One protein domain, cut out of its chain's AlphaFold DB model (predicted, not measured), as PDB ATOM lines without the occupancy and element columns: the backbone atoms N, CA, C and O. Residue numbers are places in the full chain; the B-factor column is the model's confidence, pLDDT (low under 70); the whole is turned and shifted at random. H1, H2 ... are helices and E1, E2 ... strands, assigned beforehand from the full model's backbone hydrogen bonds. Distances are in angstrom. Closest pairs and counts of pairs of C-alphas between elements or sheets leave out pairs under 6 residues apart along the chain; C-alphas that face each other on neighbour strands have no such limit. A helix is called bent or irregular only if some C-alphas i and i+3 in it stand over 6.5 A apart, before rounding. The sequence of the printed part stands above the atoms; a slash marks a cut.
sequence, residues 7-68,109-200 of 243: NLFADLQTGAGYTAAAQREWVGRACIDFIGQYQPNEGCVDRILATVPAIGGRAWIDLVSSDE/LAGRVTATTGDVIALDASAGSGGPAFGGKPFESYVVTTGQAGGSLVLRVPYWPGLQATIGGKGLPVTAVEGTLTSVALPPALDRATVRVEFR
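Overview. This is residues 7 to 68 and 109 to 200 of the 243 residues of an uncharacterized protein of Acidimicrobiia bacterium (UniProt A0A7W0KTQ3). A strongly twisted antiparallel sheet folds back on itself where E1 and E2 bend, with E7, E3 and E4 in one half partly facing E6 and E5 in the other, and E4 running on into E5 joins the halves. Three short helices gather at one side, where H3 packs on the sheet and H2 lies farther out, touching H1 and H3. The printed part has 154 residues, with H1, H2 and H3 followed by strands E1 to E7 in one branched sheet, of mixed class. It is compact, with a radius of gyration of the C-alphas of 15.7 A and spans of 46 by 42 by 26 A.

Along the chain. After residues 7 to 20, which hold no named element, H1 is residues 21 to 30, 14.2 A long, beginning at C-alpha 21 (-6.776, -17.620, 35.268); it is irregular, with C-alphas 22 and 25 7.9 A apart. H2 is residues 44 to 49 and H3 residues 60 to 64. E1, residues 113 to 125, bends by 152 degrees at residue 117, and E2, residues 138 to 158 and 15.4 A long, bends by 154 degrees at residue 148. E3 is residues 163 to 167, 14.0 A; E4 residues 170 to 172; E5 residues 174 to 177; E6 residues 181 to 186, 15.8 A. E7, residues 193 to 199, is 20.0 A long and ends at C-alpha 199 (7.059, -22.958, 26.203).

Arrangement. E1 lies on one side of E2, forming a hairpin with it (N 121 to O 145, 2.9 A). E6 (N 153 to O 184, 2.9 A) and E7 (N 142 to O 195, 2.9 A) lie on the other side of E2. E3 is the antiparallel neighbour of E7 (N 166 to O 196, 2.9 A) and forms a hairpin with E4 (N 172 to O 165, 2.8 A). E5 and E6 form another hairpin (N 175 to O 183, 2.8 A). H3 is on the sheet, over E2, at a height over the sheet of 9.1 A. H2 touches H3, the closest C-alphas being those of Ile 48 and Trp 60, 5.1 A apart. H2 also touches H1, about perpendicular at 85 degrees, closest at the C-alphas of Arg 29 and Arg 47, 5.4 A apart. H1 only grazes the sheet. Every O i to N i+4 pair is within hydrogen-bond range in H2 and H3, and 4 of 6 in H1.

Size, cuts and confidence. The two farthest C-alphas, of Glu 42 and Gly 168, are 46.8 A apart. Residues 69 to 108 are not printed; C-alphas 68 and 109 are 12.3 A apart across the cut. The links H1 to H2 and E1 to E2 are long. Mean pLDDT of the printed part is 83.5, with 28 residues under 70, among them residues 7 to 22.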
ATOM      1  N   ASN A   7      -4.243 -17.967  18.810       40.69
ATOM      2  CA  ASN A   7      -2.992 -17.361  18.317       40.69
ATOM      3  C   ASN A   7      -1.818 -18.347  18.190       40.69
ATOM      4  O   ASN A   7      -0.843 -18.036  17.509       40.69
ATOM      5  N   LEU A   8      -1.920 -19.549  18.772       41.53
ATOM      6  CA  LEU A   8      -0.893 -20.591  18.638       41.53
ATOM      7  C   LEU A   8      -0.723 -21.083  17.196       41.53
ATOM      8  O   LEU A   8       0.342 -21.575  16.844       41.53
ATOM      9  N   PHE A   9      -1.744 -20.921  16.353       38.66
ATOM     10  CA  PHE A   9      -1.719 -21.345  14.952       38.66
ATOM     11  C   PHE A   9      -1.158 -20.320  13.976       38.66
ATOM     12  O   PHE A   9      -0.883 -20.663  12.830       38.66
ATOM     13  N   ALA A  10      -1.018 -19.070  14.407       40.19
ATOM     14  CA  ALA A  10      -0.683 -17.961  13.525       40.19
ATOM     15  C   ALA A  10       0.745 -17.428  13.739       40.19
ATOM     16  O   ALA A  10       1.086 -16.396  13.171       40.19
ATOM     17  N   ASP A  11       1.559 -18.088  14.579       43.91
ATOM     18  CA  ASP A  11       2.858 -17.573  15.063       43.91
ATOM     19  C   ASP A  11       2.738 -16.141  15.637       43.91
ATOM     20  O   ASP A  11       3.670 -15.336  15.617       43.91
ATOM     21  N   LEU A  12       1.539 -15.793  16.128       38.91
ATOM     22  CA  LEU A  12       1.231 -14.466  16.642       38.91
ATOM     23  C   LEU A  12       1.612 -14.378  18.116       38.91
ATOM     24  O   LEU A  12       1.337 -15.273  18.915       38.91
ATOM     25  N   GLN A  13       2.230 -13.246  18.449       44.91
ATOM     26  CA  GLN A  13       2.797 -12.899  19.748       44.91
ATOM     27  C   GLN A  13       1.888 -13.328  20.911       44.91
ATOM     28  O   GLN A  13       0.868 -12.694  21.190       44.91
ATOM     29  N   THR A  14       2.291 -14.362  21.652       43.50
ATOM     30  CA  THR A  14       1.749 -14.609  22.994       43.50
ATOM     31  C   THR A  14       2.466 -13.681  23.968       43.50
ATOM     32  O   THR A  14       3.334 -14.066  24.747       43.50
ATOM     33  N   GLY A  15       2.153 -12.389  23.881       42.09
ATOM     34  CA  GLY A  15       2.442 -11.494  24.989       42.09
ATOM     35  C   GLY A  15       1.646 -11.979  26.197       42.09
ATOM     36  O   GLY A  15       0.488 -12.375  26.048       42.09
ATOM     37  N   ALA A  16       2.219 -11.910  27.396       46.31
ATOM     38  CA  ALA A  16       1.491 -12.075  28.657       46.31
ATOM     39  C   ALA A  16       0.493 -10.912  28.892       46.31
ATOM     40  O   ALA A  16       0.370 -10.398  29.997       46.31
ATOM     41  N   GLY A  17      -0.187 -10.449  27.837       40.56
ATOM     42  CA  GLY A  17      -1.077  -9.293  27.823       40.56
ATOM     43  C   GLY A  17      -2.404  -9.529  28.531       40.56
ATOM     44  O   GLY A  17      -3.220  -8.620  28.580       40.56
ATOM     45  N   TYR A  18      -2.619 -10.722  29.082       43.31
ATOM     46  CA  TYR A  18      -3.735 -11.013  29.964       43.31
ATOM     47  C   TYR A  18      -3.228 -11.897  31.092       43.31
ATOM     48  O   TYR A  18      -2.655 -12.964  30.854       43.31
ATOM     49  N   THR A  19      -3.459 -11.451  32.322       51.62
ATOM     50  CA  THR A  19      -3.350 -12.259  33.530       51.62
ATOM     51  C   THR A  19      -4.430 -13.332  33.477       51.62
ATOM     52  O   THR A  19      -5.533 -13.213  34.003       51.62
ATOM     53  N   ALA A  20      -4.160 -14.382  32.715       54.91
ATOM     54  CA  ALA A  20      -5.102 -15.465  32.550       54.91
ATOM     55  C   ALA A  20      -5.289 -16.209  33.883       54.91
ATOM     56  O   ALA A  20      -4.459 -16.111  34.784       54.91
ATOM     57  N   ALA A  21      -6.380 -16.969  34.013       59.03
ATOM     58  CA  ALA A  21      -6.776 -17.620  35.268       59.03
ATOM     59  C   ALA A  21      -5.650 -18.426  35.954       59.03
ATOM     60  O   ALA A  21      -5.645 -18.545  37.177       59.03
ATOM     61  N   ALA A  22      -4.674 -18.934  35.194       56.88
ATOM     62  CA  ALA A  22      -3.528 -19.661  35.743       56.88
ATOM     63  C   ALA A  22      -2.510 -18.775  36.496       56.88
ATOM     64  O   ALA A  22      -1.662 -19.308  37.200       56.88
ATOM     65  N   GLN A  23      -2.602 -17.444  36.404       72.38
ATOM     66  CA  GLN A  23      -1.794 -16.481  37.164       72.38
ATOM     67  C   GLN A  23      -2.553 -15.876  38.354       72.38
ATOM     68  O   GLN A  23      -2.147 -14.844  38.879       72.38
ATOM     69  N   ARG A  24      -3.652 -16.494  38.809       77.06
ATOM     70  CA  ARG A  24      -4.480 -15.955  39.903       77.06
ATOM     71  C   ARG A  24      -3.684 -15.664  41.180       77.06
ATOM     72  O   ARG A  24      -3.941 -14.647  41.816       77.06
ATOM     73  N   GLU A  25      -2.705 -16.506  41.511       81.50
ATOM     74  CA  GLU A  25      -1.815 -16.292  42.663       81.50
ATOM     75  C   GLU A  25      -0.979 -15.015  42.507       81.50
ATOM     76  O   GLU A  25      -0.919 -14.186  43.415       81.50
ATOM     77  N   TRP A  26      -0.398 -14.800  41.321       81.25
ATOM     78  CA  TRP A  26       0.334 -13.570  41.013       81.25
ATOM     79  C   TRP A  26      -0.577 -12.343  41.065       81.25
ATOM     80  O   TRP A  26      -0.245 -11.354  41.707       81.25
ATOM     81  N   VAL A  27      -1.743 -12.424  40.425       80.50
ATOM     82  CA  VAL A  27      -2.741 -11.347  40.372       80.50
ATOM     83  C   VAL A  27      -3.183 -10.938  41.773       80.50
ATOM     84  O   VAL A  27      -3.203  -9.749  42.088       80.50
ATOM     85  N   GLY A  28      -3.484 -11.913  42.634       80.19
ATOM     86  CA  GLY A  28      -3.881 -11.663  44.018       80.19
ATOM     87  C   GLY A  28      -2.781 -10.987  44.840       80.19
ATOM     88  O   GLY A  28      -3.072 -10.109  45.656       80.19
ATOM     89  N   ARG A  29      -1.514 -11.349  44.601       82.38
ATOM     90  CA  ARG A  29      -0.352 -10.739  45.267       82.38
ATOM     91  C   ARG A  29      -0.028  -9.339  44.751       82.38
ATOM     92  O   ARG A  29       0.191  -8.444  45.556       82.38
ATOM     93  N   ALA A  30      -0.009  -9.152  43.434       78.25
ATOM     94  CA  ALA A  30       0.339  -7.890  42.784       78.25
ATOM     95  C   ALA A  30      -0.798  -6.861  42.789       78.25
ATOM     96  O   ALA A  30      -0.568  -5.702  42.453       78.25
ATOM     97  N   CYS A  31      -2.015  -7.290  43.143       80.62
ATOM     98  CA  CYS A  31      -3.232  -6.473  43.155       80.62
ATOM     99  C   CYS A  31      -3.464  -5.760  41.829       80.62
ATOM    100  O   CYS A  31      -3.906  -4.615  41.782       80.62
ATOM    101  N   ILE A  32      -3.122  -6.437  40.744       77.06
ATOM    102  CA  ILE A  32      -3.418  -5.968  39.404       77.06
ATOM    103  C   ILE A  32      -4.792  -6.490  39.015       77.06
ATOM    104  O   ILE A  32      -5.139  -7.625  39.335       77.06
ATOM    105  N   ASP A  33      -5.600  -5.681  38.349       72.00
ATOM    106  CA  ASP A  33      -6.847  -6.174  37.776       72.00
ATOM    107  C   ASP A  33      -6.600  -6.948  36.464       72.00
ATOM    108  O   ASP A  33      -5.466  -7.189  36.033       72.00
ATOM    109  N   PHE A  34      -7.684  -7.367  35.812       69.25
ATOM    110  CA  PHE A  34      -7.620  -8.137  34.570       69.25
ATOM    111  C   PHE A  34      -7.064  -7.343  33.371       69.25
ATOM    112  O   PHE A  34      -6.741  -7.953  32.350       69.25
ATOM    113  N   ILE A  35      -6.969  -6.010  33.473       65.50
ATOM    114  CA  ILE A  35      -6.328  -5.142  32.472       65.50
ATOM    115  C   ILE A  35      -4.915  -4.712  32.894       65.50
ATOM    116  O   ILE A  35      -4.266  -3.961  32.168       65.50
ATOM    117  N   GLY A  36      -4.415  -5.215  34.028       65.69
ATOM    118  CA  GLY A  36      -3.067  -4.952  34.524       65.69
ATOM    119  C   GLY A  36      -2.922  -3.641  35.297       65.69
ATOM    120  O   GLY A  36      -1.794  -3.212  35.537       65.69
ATOM    121  N   GLN A  37      -4.021  -2.989  35.687       67.88
ATOM    122  CA  GLN A  37      -3.959  -1.790  36.522       67.88
ATOM    123  C   GLN A  37      -3.730  -2.177  37.977       67.88
ATOM    124  O   GLN A  37      -4.447  -3.014  38.521       67.88
ATOM    125  N   TYR A  38      -2.751  -1.539  38.616       72.69
ATOM    126  CA  TYR A  38      -2.544  -1.661  40.054       72.69
ATOM    127  C   TYR A  38      -3.738  -1.059  40.800       72.69
ATOM    128  O   TYR A  38      -4.007   0.138  40.694       72.69
ATOM    129  N   GLN A  39      -4.441  -1.894  41.557       74.81
ATOM    130  CA  GLN A  39      -5.557  -1.510  42.403       74.81
ATOM    131  C   GLN A  39      -5.127  -1.625  43.868       74.81
ATOM    132  O   GLN A  39      -5.134  -2.728  44.422       74.81
ATOM    133  N   PRO A  40      -4.737  -0.510  44.515       68.69
ATOM    134  CA  PRO A  40      -4.401  -0.521  45.930       68.69
ATOM    135  C   PRO A  40      -5.673  -0.780  46.744       68.69
ATOM    136  O   PRO A  40      -6.417   0.139  47.076       68.69
ATOM    137  N   ASN A  41      -5.939  -2.049  47.036       76.69
ATOM    138  CA  ASN A  41      -6.925  -2.469  48.021       76.69
ATOM    139  C   ASN A  41      -6.244  -2.769  49.363       76.69
ATOM    140  O   ASN A  41      -5.013  -2.813  49.465       76.69
ATOM    141  N   GLU A  42      -7.050  -2.964  50.404       76.44
ATOM    142  CA  GLU A  42      -6.542  -3.291  51.735       76.44
ATOM    143  C   GLU A  42      -5.637  -4.539  51.708       76.44
ATOM    144  O   GLU A  42      -5.922  -5.558  51.065       76.44
ATOM    145  N   GLY A  43      -4.492  -4.428  52.387       84.38
ATOM    146  CA  GLY A  43      -3.477  -5.477  52.475       84.38
ATOM    147  C   GLY A  43      -2.676  -5.718  51.192       84.38
ATOM    148  O   GLY A  43      -1.875  -6.646  51.149       84.38
ATOM    149  N   CYS A  44      -2.867  -4.925  50.132       85.81
ATOM    150  CA  CYS A  44      -2.103  -5.101  48.900       85.81
ATOM    151  C   CYS A  44      -0.593  -4.918  49.106       85.81
ATOM    152  O   CYS A  44       0.218  -5.759  48.715       85.81
ATOM    153  N   VAL A  45      -0.237  -3.808  49.751       89.25
ATOM    154  CA  VAL A  45       1.147  -3.448  50.059       89.25
ATOM    155  C   VAL A  45       1.792  -4.526  50.929       89.25
ATOM    156  O   VAL A  45       2.893  -4.972  50.623       89.25
ATOM    157  N   ASP A  46       1.063  -5.044  51.916       92.12
ATOM    158  CA  ASP A  46       1.538  -6.141  52.761       92.12
ATOM    159  C   ASP A  46       1.796  -7.418  51.956       92.12
ATOM    160  O   ASP A  46       2.813  -8.075  52.154       92.12
ATOM    161  N   ARG A  47       0.918  -7.772  51.004       90.75
ATOM    162  CA  ARG A  47       1.087  -8.975  50.167       90.75
ATOM    163  C   ARG A  47       2.307  -8.892  49.253       90.75
ATOM    164  O   ARG A  47       2.997  -9.897  49.092       90.75
ATOM    165  N   ILE A  48       2.578  -7.732  48.651       89.38
ATOM    166  CA  ILE A  48       3.738  -7.568  47.762       89.38
ATOM    167  C   ILE A  48       5.049  -7.352  48.540       89.38
ATOM    168  O   ILE A  48       6.123  -7.692  48.044       89.38
ATOM    169  N   LEU A  49       4.977  -6.832  49.767       93.19
ATOM    170  CA  LEU A  49       6.123  -6.738  50.677       93.19
ATOM    171  C   LEU A  49       6.365  -8.029  51.471       93.19
ATOM    172  O   LEU A  49       7.438  -8.191  52.052       93.19
ATOM    173  N   ALA A  50       5.415  -8.969  51.472       94.12
ATOM    174  CA  ALA A  50       5.570 -10.254  52.138       94.12
ATOM    175  C   ALA A  50       6.790 -11.014  51.605       94.12
ATOM    176  O   ALA A  50       7.068 -11.042  50.400       94.12
ATOM    177  N   THR A  51       7.510 -11.649  52.525       95.12
ATOM    178  CA  THR A  51       8.714 -12.418  52.224       95.12
ATOM    179  C   THR A  51       8.376 -13.827  51.756       95.12
ATOM    180  O   THR A  51       7.343 -14.389  52.116       95.12
ATOM    181  N   VAL A  52       9.271 -14.413  50.959       93.88
ATOM    182  CA  VAL A  52       9.143 -15.775  50.431       93.88
ATOM    183  C   VAL A  52      10.205 -16.671  51.075       93.88
ATOM    184  O   VAL A  52      11.361 -16.677  50.629       93.88
ATOM    185  N   PRO A  53       9.864 -17.445  52.126       92.56
ATOM    186  CA  PRO A  53      10.839 -18.250  52.867       92.56
ATOM    187  C   PRO A  53      11.585 -19.259  51.990       92.56
ATOM    188  O   PRO A  53      12.788 -19.448  52.154       92.56
ATOM    189  N   ALA A  54      10.895 -19.847  51.005       89.44
ATOM    190  CA  ALA A  54      11.448 -20.860  50.103       89.44
ATOM    191  C   ALA A  54      12.656 -20.378  49.273       89.44
ATOM    192  O   ALA A  54      13.395 -21.197  48.732       89.44
ATOM    193  N   ILE A  55      12.862 -19.063  49.164       89.44
ATOM    194  CA  ILE A  55      13.930 -18.438  48.372       89.44
ATOM    195  C   ILE A  55      14.670 -17.366  49.176       89.44
ATOM    196  O   ILE A  55      14.957 -16.269  48.695       89.44
ATOM    197  N   GLY A  56      14.983 -17.700  50.429       85.62
ATOM    198  CA  GLY A  56      15.850 -16.888  51.283       85.62
ATOM    199  C   GLY A  56      15.159 -15.685  51.920       85.62
ATOM    200  O   GLY A  56      15.840 -14.746  52.317       85.62
ATOM    201  N   GLY A  57      13.824 -15.687  52.002       91.69
ATOM    202  CA  GLY A  57      13.068 -14.661  52.723       91.69
ATOM    203  C   GLY A  57      13.045 -13.292  52.039       91.69
ATOM    204  O   GLY A  57      12.852 -12.284  52.710       91.69
ATOM    205  N   ARG A  58      13.242 -13.230  50.717       91.19
ATOM    206  CA  ARG A  58      13.132 -11.981  49.942       91.19
ATOM    207  C   ARG A  58      11.674 -11.566  49.770       91.19
ATOM    208  O   ARG A  58      10.817 -12.438  49.641       91.19
ATOM    209  N   ALA A  59      11.404 -10.262  49.729       93.38
ATOM    210  CA  ALA A  59      10.062  -9.749  49.470       93.38
ATOM    211  C   ALA A  59       9.614 -10.056  48.033       93.38
ATOM    212  O   ALA A  59      10.429 -10.041  47.105       93.38
ATOM    213  N   TRP A  60       8.314 -10.286  47.827       92.44
ATOM    214  CA  TRP A  60       7.746 -10.496  46.491       92.44
ATOM    215  C   TRP A  60       8.112  -9.374  45.521       92.44
ATOM    216  O   TRP A  60       8.495  -9.659  44.385       92.44
ATOM    217  N   ILE A  61       8.071  -8.118  45.978       91.50
ATOM    218  CA  ILE A  61       8.444  -6.963  45.162       91.50
ATOM    219  C   ILE A  61       9.881  -7.065  44.643       91.50
ATOM    220  O   ILE A  61      10.131  -6.762  43.479       91.50
ATOM    221  N   ASP A  62      10.822  -7.564  45.445       92.56
ATOM    222  CA  ASP A  62      12.210  -7.716  45.015       92.56
ATOM    223  C   ASP A  62      12.352  -8.841  43.997       92.56
ATOM    224  O   ASP A  62      13.174  -8.749  43.089       92.56
ATOM    225  N   LEU A  63      11.543  -9.890  44.124       91.50
ATOM    226  CA  LEU A  63      11.597 -11.050  43.243       91.50
ATOM    227  C   LEU A  63      11.025 -10.761  41.851       91.50
ATOM    228  O   LEU A  63      11.419 -11.376  40.857       91.50
ATOM    229  N   VAL A  64      10.103  -9.811  41.770       89.19
ATOM    230  CA  VAL A  64       9.419  -9.431  40.528       89.19
ATOM    231  C   VAL A  64       9.911  -8.108  39.942       89.19
ATOM    232  O   VAL A  64       9.492  -7.715  38.853       89.19
ATOM    233  N   SER A  65      10.867  -7.455  40.600       90.19
ATOM    234  CA  SER A  65      11.514  -6.240  40.106       90.19
ATOM    235  C   SER A  65      12.696  -6.538  39.180       90.19
ATOM    236  O   SER A  65      13.421  -7.520  39.355       90.19
ATOM    237  N   SER A  66      12.903  -5.668  38.185       89.25
ATOM    238  CA  SER A  66      14.118  -5.662  37.348       89.25
ATOM    239  C   SER A  66      15.300  -5.139  38.156       89.25
ATOM    240  O   SER A  66      15.142  -4.772  39.308       89.25
ATOM    241  N   ASP A  67      16.484  -5.038  37.561       90.81
ATOM    242  CA  ASP A  67      17.599  -4.323  38.197       90.81
ATOM    243  C   ASP A  67      17.381  -2.806  38.297       90.81
ATOM    244  O   ASP A  67      18.157  -2.112  38.953       90.81
ATOM    245  N   GLU A  68      16.312  -2.303  37.684       92.19
ATOM    246  CA  GLU A  68      15.846  -0.929  37.769       92.19
ATOM    247  C   GLU A  68      14.344  -0.911  38.069       92.19
ATOM    248  O   GLU A  68      13.565  -1.643  37.448       92.19
ATOM    249  N   LEU A 109      21.437 -10.444  39.306       87.94
ATOM    250  CA  LEU A 109      21.510 -11.788  38.755       87.94
ATOM    251  C   LEU A 109      21.353 -11.709  37.238       87.94
ATOM    252  O   LEU A 109      20.863 -10.721  36.695       87.94
ATOM    253  N   ALA A 110      21.798 -12.751  36.543       89.94
ATOM    254  CA  ALA A 110      21.778 -12.770  35.090       89.94
ATOM    255  C   ALA A 110      20.342 -12.703  34.527       89.94
ATOM    256  O   ALA A 110      19.505 -13.557  34.818       89.94
ATOM    257  N   GLY A 111      20.063 -11.727  33.660       87.75
ATOM    258  CA  GLY A 111      18.804 -11.633  32.911       87.75
ATOM    259  C   GLY A 111      17.554 -11.552  33.797       87.75
ATOM    260  O   GLY A 111      17.394 -10.625  34.586       87.75
ATOM    261  N   ARG A 112      16.617 -12.498  33.631       90.88
ATOM    262  CA  ARG A 112      15.404 -12.593  34.464       90.88
ATOM    263  C   ARG A 112      15.564 -13.560  35.637       90.88
ATOM    264  O   ARG A 112      14.570 -13.860  36.289       90.88
ATOM    265  N   VAL A 113      16.765 -14.042  35.947       93.12
ATOM    266  CA  VAL A 113      16.992 -14.780  37.197       93.12
ATOM    267  C   VAL A 113      16.746 -13.834  38.370       93.12
ATOM    268  O   VAL A 113      17.223 -12.705  38.372       93.12
ATOM    269  N   THR A 114      15.981 -14.283  39.359       92.00
ATOM    270  CA  THR A 114      15.599 -13.453  40.513       92.00
ATOM    271  C   THR A 114      16.034 -14.034  41.853       92.00
ATOM    272  O   THR A 114      16.304 -13.310  42.817       92.00
ATOM    273  N   ALA A 115      16.195 -15.354  41.899       94.38
ATOM    274  CA  ALA A 115      16.829 -16.039  43.008       94.38
ATOM    275  C   ALA A 115      17.504 -17.324  42.525       94.38
ATOM    276  O   ALA A 115      17.111 -17.928  41.524       94.38
ATOM    277  N   THR A 116      18.501 -17.756  43.281       95.00
ATOM    278  CA  THR A 116      19.060 -19.103  43.217       95.00
ATOM    279  C   THR A 116      18.944 -19.739  44.599       95.00
ATOM    280  O   THR A 116      18.931 -19.045  45.615       95.00
ATOM    281  N   THR A 117      18.806 -21.060  44.641       94.12
ATOM    282  CA  THR A 117      18.829 -21.844  45.886       94.12
ATOM    283  C   THR A 117      19.857 -22.955  45.764       94.12
ATOM    284  O   THR A 117      20.128 -23.410  44.651       94.12
ATOM    285  N   GLY A 118      20.408 -23.400  46.895       92.38
ATOM    286  CA  GLY A 118      21.525 -24.344  46.911       92.38
ATOM    287  C   GLY A 118      22.803 -23.728  46.339       92.38
ATOM    288  O   GLY A 118      22.973 -22.508  46.334       92.38
ATOM    289  N   ASP A 119      23.679 -24.577  45.817       91.81
ATOM    290  CA  ASP A 119      24.995 -24.170  45.323       91.81
ATOM    291  C   ASP A 119      24.924 -23.777  43.844       91.81
ATOM    292  O   ASP A 119      25.619 -24.356  43.014       91.81
ATOM    293  N   VAL A 120      24.035 -22.850  43.478       94.69
ATOM    294  CA  VAL A 120      23.791 -22.467  42.078       94.69
ATOM    295  C   VAL A 120      24.314 -21.065  41.794       94.69
ATOM    296  O   VAL A 120      23.892 -20.089  42.417       94.69
ATOM    297  N   ILE A 121      25.156 -20.959  40.766       92.81
ATOM    298  CA  ILE A 121      25.650 -19.694  40.223       92.81
ATOM    299  C   ILE A 121      25.118 -19.533  38.799       92.81
ATOM    300  O   ILE A 121      25.420 -20.342  37.920       92.81
ATOM    301  N   ALA A 122      24.342 -18.474  38.562       91.00
ATOM    302  CA  ALA A 122      23.932 -18.051  37.226       91.00
ATOM    303  C   ALA A 122      24.950 -17.036  36.693       91.00
ATOM    304  O   ALA A 122      25.079 -15.944  37.239       91.00
ATOM    305  N   LEU A 123      25.694 -17.419  35.658       87.00
ATOM    306  CA  LEU A 123      26.832 -16.650  35.153       87.00
ATOM    307  C   LEU A 123      26.414 -15.602  34.126       87.00
ATOM    308  O   LEU A 123      26.936 -14.493  34.146       87.00
ATOM    309  N   ASP A 124      25.506 -15.964  33.220       84.19
ATOM    310  CA  ASP A 124      25.074 -15.078  32.142       84.19
ATOM    311  C   ASP A 124      23.723 -15.510  31.558       84.19
ATOM    312  O   ASP A 124      23.344 -16.685  31.629       84.19
ATOM    313  N   ALA A 125      23.022 -14.555  30.952       81.50
ATOM    314  CA  ALA A 125      21.865 -14.788  30.105       81.50
ATOM    315  C   ALA A 125      22.327 -14.768  28.643       81.50
ATOM    316  O   ALA A 125      22.903 -13.798  28.165       81.50
ATOM    317  N   SER A 126      22.081 -15.848  27.903       73.69
ATOM    318  CA  SER A 126      22.496 -15.923  26.500       73.69
ATOM    319  C   SER A 126      21.695 -14.943  25.636       73.69
ATOM    320  O   SER A 126      20.533 -14.644  25.936       73.69
ATOM    321  N   ALA A 127      22.294 -14.497  24.529       59.59
ATOM    322  CA  ALA A 127      21.640 -13.637  23.544       59.59
ATOM    323  C   ALA A 127      20.267 -14.205  23.125       59.59
ATOM    324  O   ALA A 127      20.150 -15.390  22.814       59.59
ATOM    325  N   GLY A 128      19.232 -13.359  23.139       60.84
ATOM    326  CA  GLY A 128      17.844 -13.752  22.857       60.84
ATOM    327  C   GLY A 128      16.993 -14.083  24.091       60.84
ATOM    328  O   GLY A 128      15.779 -14.222  23.957       60.84
ATOM    329  N   SER A 129      17.587 -14.148  25.288       70.00
ATOM    330  CA  SER A 129      16.830 -14.199  26.549       70.00
ATOM    331  C   SER A 129      16.080 -12.886  26.781       70.00
ATOM    332  O   SER A 129      16.525 -11.822  26.350       70.00
ATOM    333  N   GLY A 130      14.938 -12.937  27.461       68.06
ATOM    334  CA  GLY A 130      14.108 -11.746  27.685       68.06
ATOM    335  C   GLY A 130      12.973 -11.546  26.673       68.06
ATOM    336  O   GLY A 130      12.034 -10.805  26.962       68.06
ATOM    337  N   GLY A 131      13.013 -12.233  25.527       69.44
ATOM    338  CA  GLY A 131      12.008 -12.120  24.466       69.44
ATOM    339  C   GLY A 131      10.659 -12.783  24.791       69.44
ATOM    340  O   GLY A 131      10.527 -13.458  25.822       69.44
ATOM    341  N   PRO A 132       9.641 -12.588  23.926       68.38
ATOM    342  CA  PRO A 132       8.375 -13.311  24.016       68.38
ATOM    343  C   PRO A 132       8.580 -14.815  23.799       68.38
ATOM    344  O   PRO A 132       9.517 -15.240  23.120       68.38
ATOM    345  N   ALA A 133       7.687 -15.622  24.372       69.12
ATOM    346  CA  ALA A 133       7.714 -17.067  24.193       69.12
ATOM    347  C   ALA A 133       7.104 -17.471  22.844       69.12
ATOM    348  O   ALA A 133       6.023 -17.009  22.474       69.12
ATOM    349  N   PHE A 134       7.785 -18.379  22.145       72.69
ATOM    350  CA  PHE A 134       7.297 -19.024  20.927       72.69
ATOM    351  C   PHE A 134       7.257 -20.536  21.140       72.69
ATOM    352  O   PHE A 134       8.131 -21.095  21.809       72.69
ATOM    353  N   GLY A 135       6.250 -21.194  20.561       70.94
ATOM    354  CA  GLY A 135       6.104 -22.647  20.638       70.94
ATOM    355  C   GLY A 135       7.376 -23.356  20.172       70.94
ATOM    356  O   GLY A 135       7.893 -23.071  19.091       70.94
ATOM    357  N   GLY A 136       7.919 -24.230  21.023       69.69
ATOM    358  CA  GLY A 136       9.087 -25.057  20.697       69.69
ATOM    359  C   GLY A 136      10.406 -24.299  20.498       69.69
ATOM    360  O   GLY A 136      11.372 -24.896  20.020       69.69
ATOM    361  N   LYS A 137      10.468 -23.006  20.846       82.62
ATOM    362  CA  LYS A 137      11.703 -22.212  20.824       82.62
ATOM    363  C   LYS A 137      12.055 -21.745  22.241       82.62
ATOM    364  O   LYS A 137      11.171 -21.282  22.969       82.62
ATOM    365  N   PRO A 138      13.339 -21.806  22.638       85.75
ATOM    366  CA  PRO A 138      13.780 -21.202  23.885       85.75
ATOM    367  C   PRO A 138      13.524 -19.695  23.885       85.75
ATOM    368  O   PRO A 138      13.904 -19.005  22.940       85.75
ATOM    369  N   PHE A 139      12.911 -19.193  24.954       86.12
ATOM    370  CA  PHE A 139      12.743 -17.755  25.205       86.12
ATOM    371  C   PHE A 139      13.624 -17.265  26.363       86.12
ATOM    372  O   PHE A 139      13.734 -16.061  26.594       86.12
ATOM    373  N   GLU A 140      14.269 -18.202  27.065       90.69
ATOM    374  CA  GLU A 140      15.341 -17.951  28.021       90.69
ATOM    375  C   GLU A 140      16.474 -18.949  27.823       90.69
ATOM    376  O   GLU A 140      16.247 -20.133  27.542       90.69
ATOM    377  N   SER A 141      17.697 -18.491  28.063       93.62
ATOM    378  CA  SER A 141      18.875 -19.342  28.106       93.62
ATOM    379  C   SER A 141      19.875 -18.793  29.116       93.62
ATOM    380  O   SER A 141      20.234 -17.621  29.061       93.62
ATOM    381  N   TYR A 142      20.349 -19.641  30.025       94.88
ATOM    382  CA  TYR A 142      21.258 -19.257  31.103       94.88
ATOM    383  C   TYR A 142      22.461 -20.186  31.155       94.88
ATOM    384  O   TYR A 142      22.311 -21.401  31.038       94.88
ATOM    385  N   VAL A 143      23.652 -19.628  31.365       95.44
ATOM    386  CA  VAL A 143      24.843 -20.418  31.697       95.44
ATOM    387  C   VAL A 143      24.915 -20.547  33.214       95.44
ATOM    388  O   VAL A 143      24.980 -19.538  33.914       95.44
ATOM    389  N   VAL A 144      24.898 -21.777  33.724       96.06
ATOM    390  CA  VAL A 144      24.868 -22.063  35.163       96.06
ATOM    391  C   VAL A 144      26.009 -22.980  35.584       96.06
ATOM    392  O   VAL A 144      26.502 -23.792  34.804       96.06
ATOM    393  N   THR A 145      26.427 -22.855  36.835       96.75
ATOM    394  CA  THR A 145      27.339 -23.785  37.516       96.75
ATOM    395  C   THR A 145      26.677 -24.233  38.811       96.75
ATOM    396  O   THR A 145      26.025 -23.415  39.466       96.75
ATOM    397  N   THR A 146      26.802 -25.514  39.160       97.44
ATOM    398  CA  THR A 146      26.224 -26.071  40.387       97.44
ATOM    399  C   THR A 146      27.244 -26.838  41.227       97.44
ATOM    400  O   THR A 146      28.118 -27.521  40.697       97.44
ATOM    401  N   GLY A 147      27.121 -26.733  42.551       96.19
ATOM    402  CA  GLY A 147      27.889 -27.528  43.511       96.19
ATOM    403  C   GLY A 147      27.401 -28.975  43.628       96.19
ATOM    404  O   GLY A 147      26.619 -29.468  42.814       96.19
ATOM    405  N   GLN A 148      27.854 -29.674  44.671       95.69
ATOM    406  CA  GLN A 148      27.621 -31.117  44.843       95.69
ATOM    407  C   GLN A 148      26.170 -31.481  45.182       95.69
ATOM    408  O   GLN A 148      25.767 -32.623  44.981       95.69
ATOM    409  N   ALA A 149      25.379 -30.528  45.675       94.69
ATOM    410  CA  ALA A 149      23.965 -30.737  45.986       94.69
ATOM    411  C   ALA A 149      23.016 -30.320  44.847       94.69
ATOM    412  O   ALA A 149      21.842 -30.686  44.863       94.69
ATOM    413  N   GLY A 150      23.499 -29.567  43.852       96.12
ATOM    414  CA  GLY A 150      22.628 -28.908  42.881       96.12
ATOM    415  C   GLY A 150      21.846 -27.756  43.517       96.12
ATOM    416  O   GLY A 150      22.322 -27.100  44.447       96.12
ATOM    417  N   GLY A 151      20.645 -27.496  43.005       96.62
ATOM    418  CA  GLY A 151      19.774 -26.459  43.554       96.62
ATOM    419  C   GLY A 151      18.675 -26.051  42.586       96.62
ATOM    420  O   GLY A 151      18.230 -26.866  41.782       96.62
ATOM    421  N   SER A 152      18.225 -24.799  42.648       96.81
ATOM    422  CA  SER A 152      17.229 -24.289  41.697       96.81
ATOM    423  C   SER A 152      17.546 -22.891  41.190       96.81
ATOM    424  O   SER A 152      18.040 -22.040  41.934       96.81
ATOM    425  N   LEU A 153      17.191 -22.657  39.929       96.56
ATOM    426  CA  LEU A 153      17.179 -21.354  39.279       96.56
ATOM    427  C   LEU A 153      15.746 -20.818  39.269       96.56
ATOM    428  O   LEU A 153      14.870 -21.424  38.652       96.56
ATOM    429  N   VAL A 154      15.501 -19.693  39.934       96.12
ATOM    430  CA  VAL A 154      14.175 -19.069  39.984       96.12
ATOM    431  C   VAL A 154      14.159 -17.857  39.074       96.12
ATOM    432  O   VAL A 154      14.994 -16.957  39.185       96.12
ATOM    433  N   LEU A 155      13.196 -17.846  38.164       93.81
ATOM    434  CA  LEU A 155      13.047 -16.828  37.143       93.81
ATOM    435  C   LEU A 155      11.906 -15.889  37.500       93.81
ATOM    436  O   LEU A 155      10.840 -16.305  37.950       93.81
ATOM    437  N   ARG A 156      12.090 -14.620  37.163       90.25
ATOM    438  CA  ARG A 156      11.057 -13.594  37.081       90.25
ATOM    439  C   ARG A 156      10.202 -13.783  35.826       90.25
ATOM    440  O   ARG A 156      10.047 -12.906  34.982       90.25
ATOM    441  N   VAL A 157       9.700 -14.998  35.688       88.06
ATOM    442  CA  VAL A 157       8.816 -15.450  34.628       88.06
ATOM    443  C   VAL A 157       7.670 -16.153  35.342       88.06
ATOM    444  O   VAL A 157       7.932 -17.128  36.056       88.06
ATOM    445  N   PRO A 158       6.422 -15.682  35.194       87.00
ATOM    446  CA  PRO A 158       5.279 -16.369  35.768       87.00
ATOM    447  C   PRO A 158       5.238 -17.826  35.309       87.00
ATOM    448  O   PRO A 158       5.426 -18.115  34.126       87.00
ATOM    449  N   TYR A 159       5.005 -18.739  36.242       88.19
ATOM    450  CA  TYR A 159       4.852 -20.147  35.921       88.19
ATOM    451  C   TYR A 159       3.612 -20.358  35.053       88.19
ATOM    452  O   TYR A 159       2.553 -19.772  35.286       88.19
ATOM    453  N   TRP A 160       3.744 -21.232  34.060       85.12
ATOM    454  CA  TRP A 160       2.641 -21.632  33.204       85.12
ATOM    455  C   TRP A 160       2.743 -23.123  32.845       85.12
ATOM    456  O   TRP A 160       3.831 -23.590  32.485       85.12
ATOM    457  N   PRO A 161       1.636 -23.891  32.885       85.00
ATOM    458  CA  PRO A 161       1.640 -25.283  32.443       85.00
ATOM    459  C   PRO A 161       2.087 -25.422  30.981       85.00
ATOM    460  O   PRO A 161       1.448 -24.897  30.071       85.00
ATOM    461  N   GLY A 162       3.178 -26.152  30.748       85.94
ATOM    462  CA  GLY A 162       3.802 -26.299  29.426       85.94
ATOM    463  C   GLY A 162       5.195 -25.680  29.325       85.94
ATOM    464  O   GLY A 162       5.909 -25.964  28.363       85.94
ATOM    465  N   LEU A 163       5.619 -24.898  30.326       90.12
ATOM    466  CA  LEU A 163       7.024 -24.525  30.468       90.12
ATOM    467  C   LEU A 163       7.892 -25.772  30.638       90.12
ATOM    468  O   LEU A 163       7.585 -26.672  31.422       90.12
ATOM    469  N   GLN A 164       8.983 -25.808  29.886       93.94
ATOM    470  CA  GLN A 164       9.988 -26.857  29.916       93.94
ATOM    471  C   GLN A 164      11.362 -26.233  30.029       93.94
ATOM    472  O   GLN A 164      11.643 -25.217  29.401       93.94
ATOM    473  N   ALA A 165      12.217 -26.876  30.811       96.50
ATOM    474  CA  ALA A 165      13.622 -26.544  30.887       96.50
ATOM    475  C   ALA A 165      14.444 -27.739  30.415       96.50
ATOM    476  O   ALA A 165      14.072 -28.889  30.654       96.50
ATOM    477  N   THR A 166      15.552 -27.473  29.732       97.00
ATOM    478  CA  THR A 166      16.463 -28.519  29.269       97.00
ATOM    479  C   THR A 166      17.921 -28.141  29.471       97.00
ATOM    480  O   THR A 166      18.283 -26.965  29.452       97.00
ATOM    481  N   ILE A 167      18.758 -29.165  29.621       96.25
ATOM    482  CA  ILE A 167      20.219 -29.081  29.632       96.25
ATOM    483  C   ILE A 167      20.772 -30.143  28.683       96.25
ATOM    484  O   ILE A 167      20.488 -31.332  28.832       96.25
ATOM    485  N   GLY A 168      21.487 -29.727  27.635       93.62
ATOM    486  CA  GLY A 168      21.958 -30.659  26.599       93.62
ATOM    487  C   GLY A 168      20.839 -31.534  26.002       93.62
ATOM    488  O   GLY A 168      21.050 -32.715  25.751       93.62
ATOM    489  N   GLY A 169      19.625 -30.986  25.865       93.62
ATOM    490  CA  GLY A 169      18.442 -31.701  25.367       93.62
ATOM    491  C   GLY A 169      17.730 -32.604  26.385       93.62
ATOM    492  O   GLY A 169      16.641 -33.093  26.098       93.62
ATOM    493  N   LYS A 170      18.284 -32.804  27.586       96.69
ATOM    494  CA  LYS A 170      17.622 -33.553  28.664       96.69
ATOM    495  C   LYS A 170      16.684 -32.640  29.442       96.69
ATOM    496  O   LYS A 170      17.074 -31.532  29.797       96.69
ATOM    497  N   GLY A 171      15.469 -33.113  29.710       96.69
ATOM    498  CA  GLY A 171      14.471 -32.377  30.484       96.69
ATOM    499  C   GLY A 171      14.895 -32.152  31.935       96.69
ATOM    500  O   GLY A 171      15.473 -33.036  32.565       96.69
ATOM    501  N   LEU A 172      14.575 -30.971  32.453       97.94
ATOM    502  CA  LEU A 172      14.737 -30.577  33.845       97.94
ATOM    503  C   LEU A 172      13.359 -30.364  34.490       97.94
ATOM    504  O   LEU A 172      12.438 -29.901  33.806       97.94
ATOM    505  N   PRO A 173      13.192 -30.659  35.792       97.56
ATOM    506  CA  PRO A 173      11.950 -30.360  36.493       97.56
ATOM    507  C   PRO A 173      11.688 -28.851  36.531       97.56
ATOM    508  O   PRO A 173      12.535 -28.075  36.977       97.56
ATOM    509  N   VAL A 174      10.494 -28.452  36.090       96.81
ATOM    510  CA  VAL A 174      10.003 -27.072  36.172       96.81
ATOM    511  C   VAL A 174       8.813 -27.030  37.117       96.81
ATOM    512  O   VAL A 174       7.834 -27.752  36.933       96.81
ATOM    513  N   THR A 175       8.899 -26.178  38.129       95.50
ATOM    514  CA  THR A 175       7.878 -26.000  39.166       95.50
ATOM    515  C   THR A 175       7.581 -24.517  39.371       95.50
ATOM    516  O   THR A 175       8.155 -23.659  38.697       95.50
ATOM    517  N   ALA A 176       6.662 -24.212  40.285       92.94
ATOM    518  CA  ALA A 176       6.338 -22.849  40.672       92.94
ATOM    519  C   ALA A 176       6.775 -22.583  42.117       92.94
ATOM    520  O   ALA A 176       6.431 -23.358  43.011       92.94
ATOM    521  N   VAL A 177       7.452 -21.462  42.369       92.81
ATOM    522  CA  VAL A 177       7.615 -20.946  43.734       92.81
ATOM    523  C   VAL A 177       6.288 -20.340  44.163       92.81
ATOM    524  O   VAL A 177       5.827 -19.363  43.567       92.81
ATOM    525  N   GLU A 178       5.661 -20.970  45.157       90.12
ATOM    526  CA  GLU A 178       4.349 -20.593  45.697       90.12
ATOM    527  C   GLU A 178       3.307 -20.313  44.598       90.12
ATOM    528  O   GLU A 178       2.610 -19.296  44.623       90.12
ATOM    529  N   GLY A 179       3.275 -21.165  43.568       88.56
ATOM    530  CA  GLY A 179       2.319 -21.060  42.461       88.56
ATOM    531  C   GLY A 179       2.521 -19.866  41.518       88.56
ATOM    532  O   GLY A 179       1.685 -19.653  40.648       88.56
ATOM    533  N   THR A 180       3.596 -19.080  41.669       88.19
ATOM    534  CA  THR A 180       3.770 -17.806  40.948       88.19
ATOM    535  C   THR A 180       4.966 -17.797  40.005       88.19
ATOM    536  O   THR A 180       4.775 -17.645  38.803       88.19
ATOM    537  N   LEU A 181       6.194 -17.936  40.508       91.25
ATOM    538  CA  LEU A 181       7.407 -17.790  39.688       91.25
ATOM    539  C   LEU A 181       7.932 -19.131  39.208       91.25
ATOM    540  O   LEU A 181       7.911 -20.108  39.949       91.25
ATOM    541  N   THR A 182       8.455 -19.164  37.989       93.69
ATOM    542  CA  THR A 182       9.063 -20.365  37.414       93.69
ATOM    543  C   THR A 182      10.338 -20.727  38.170       93.69
ATOM    544  O   THR A 182      11.255 -19.915  38.275       93.69
ATOM    545  N   SER A 183      10.414 -21.964  38.652       97.12
ATOM    546  CA  SER A 183      11.601 -22.558  39.264       97.12
ATOM    547  C   SER A 183      12.068 -23.748  38.440       97.12
ATOM    548  O   SER A 183      11.274 -24.634  38.117       97.12
ATOM    549  N   VAL A 184      13.354 -23.779  38.104       98.06
ATOM    550  CA  VAL A 184      13.996 -24.886  37.393       98.06
ATOM    551  C   VAL A 184      14.942 -25.593  38.352       98.06
ATOM    552  O   VAL A 184      15.918 -24.991  38.803       98.06
ATOM    553  N   ALA A 185      14.678 -26.866  38.640       98.06
ATOM    554  CA  ALA A 185      15.578 -27.680  39.447       98.06
ATOM    555  C   ALA A 185      16.813 -28.066  38.624       98.06
ATOM    556  O   ALA A 185      16.700 -28.535  37.488       98.06
ATOM    557  N   LEU A 186      17.994 -27.872  39.204       98.25
ATOM    558  CA  LEU A 186      19.279 -28.129  38.576       98.25
ATOM    559  C   LEU A 186      19.989 -29.297  39.272       98.25
ATOM    560  O   LEU A 186      20.088 -29.301  40.503       98.25
ATOM    561  N   PRO A 187      20.515 -30.270  38.507       97.44
ATOM    562  CA  PRO A 187      21.304 -31.358  39.067       97.44
ATOM    563  C   PRO A 187      22.637 -30.848  39.644       97.44
ATOM    564  O   PRO A 187      23.068 -29.728  39.340       97.44
ATOM    565  N   PRO A 188      23.304 -31.665  40.473       97.69
ATOM    566  CA  PRO A 188      24.622 -31.345  41.004       97.69
ATOM    567  C   PRO A 188      25.721 -31.389  39.939       97.69
ATOM    568  O   PRO A 188      25.548 -31.980  38.871       97.69
ATOM    569  N   ALA A 189      26.869 -30.805  40.285       96.38
ATOM    570  CA  ALA A 189      28.127 -30.877  39.546       96.38
ATOM    571  C   ALA A 189      28.036 -30.425  38.076       96.38
ATOM    572  O   ALA A 189      28.680 -30.995  37.193       96.38
ATOM    573  N   LEU A 190      27.238 -29.392  37.801       96.69
ATOM    574  CA  LEU A 190      27.235 -28.730  36.502       96.69
ATOM    575  C   LEU A 190      28.381 -27.729  36.427       96.69
ATOM    576  O   LEU A 190      28.495 -26.859  37.285       96.69
ATOM    577  N   ASP A 191      29.156 -27.792  35.351       96.56
ATOM    578  CA  ASP A 191      30.163 -26.788  35.025       96.56
ATOM    579  C   ASP A 191      29.756 -26.044  33.751       96.56
ATOM    580  O   ASP A 191      29.614 -26.649  32.686       96.56
ATOM    581  N   ARG A 192      29.507 -24.735  33.887       95.12
ATOM    582  CA  ARG A 192      29.137 -23.814  32.794       95.12
ATOM    583  C   ARG A 192      28.103 -24.374  31.806       95.12
ATOM    584  O   ARG A 192      28.186 -24.143  30.597       95.12
ATOM    585  N   ALA A 193      27.105 -25.091  32.304       95.69
ATOM    586  CA  ALA A 193      26.115 -25.724  31.458       95.69
ATOM    587  C   ALA A 193      25.018 -24.740  31.038       95.69
ATOM    588  O   ALA A 193      24.620 -23.864  31.803       95.69
ATOM    589  N   THR A 194      24.497 -24.895  29.820       96.00
ATOM    590  CA  THR A 194      23.404 -24.053  29.321       96.00
ATOM    591  C   THR A 194      22.045 -24.661  29.648       96.00
ATOM    592  O   THR A 194      21.691 -25.722  29.129       96.00
ATOM    593  N   VAL A 195      21.266 -23.947  30.456       96.44
ATOM    594  CA  VAL A 195      19.855 -24.224  30.732       96.44
ATOM    595  C   VAL A 195      19.010 -23.421  29.758       96.44
ATOM    596  O   VAL A 195      19.137 -22.203  29.696       96.44
ATOM    597  N   ARG A 196      18.131 -24.089  29.013       95.50
ATOM    598  CA  ARG A 196      17.194 -23.450  28.079       95.50
ATOM    599  C   ARG A 196      15.778 -23.616  28.581       95.50
ATOM    600  O   ARG A 196      15.404 -24.742  28.905       95.50
ATOM    601  N   VAL A 197      15.004 -22.537  28.603       93.38
ATOM    602  CA  VAL A 197      13.580 -22.575  28.954       93.38
ATOM    603  C   VAL A 197      12.749 -22.236  27.732       93.38
ATOM    604  O   VAL A 197      12.982 -21.233  27.058       93.38
ATOM    605  N   GLU A 198      11.776 -23.090  27.452       91.38
ATOM    606  CA  GLU A 198      10.854 -22.965  26.332       91.38
ATOM    607  C   GLU A 198       9.417 -23.196  26.788       91.38
ATOM    608  O   GLU A 198       9.154 -23.802  27.830       91.38
ATOM    609  N   PHE A 199       8.472 -22.708  25.990       88.06
ATOM    610  CA  PHE A 199       7.059 -22.958  26.203       88.06
ATOM    611  C   PHE A 199       6.550 -23.943  25.151       88.06
ATOM    612  O   PHE A 199       6.651 -23.690  23.951       88.06
ATOM    613  N   ARG A 200       5.995 -25.074  25.599       85.50
ATOM    614  CA  ARG A 200       5.263 -26.013  24.744       85.50
ATOM    615  C   ARG A 200       3.869 -26.236  25.322       85.50
ATOM    616  O   ARG A 200       3.723 -27.024  26.265       85.50
TER     617      ARG A 200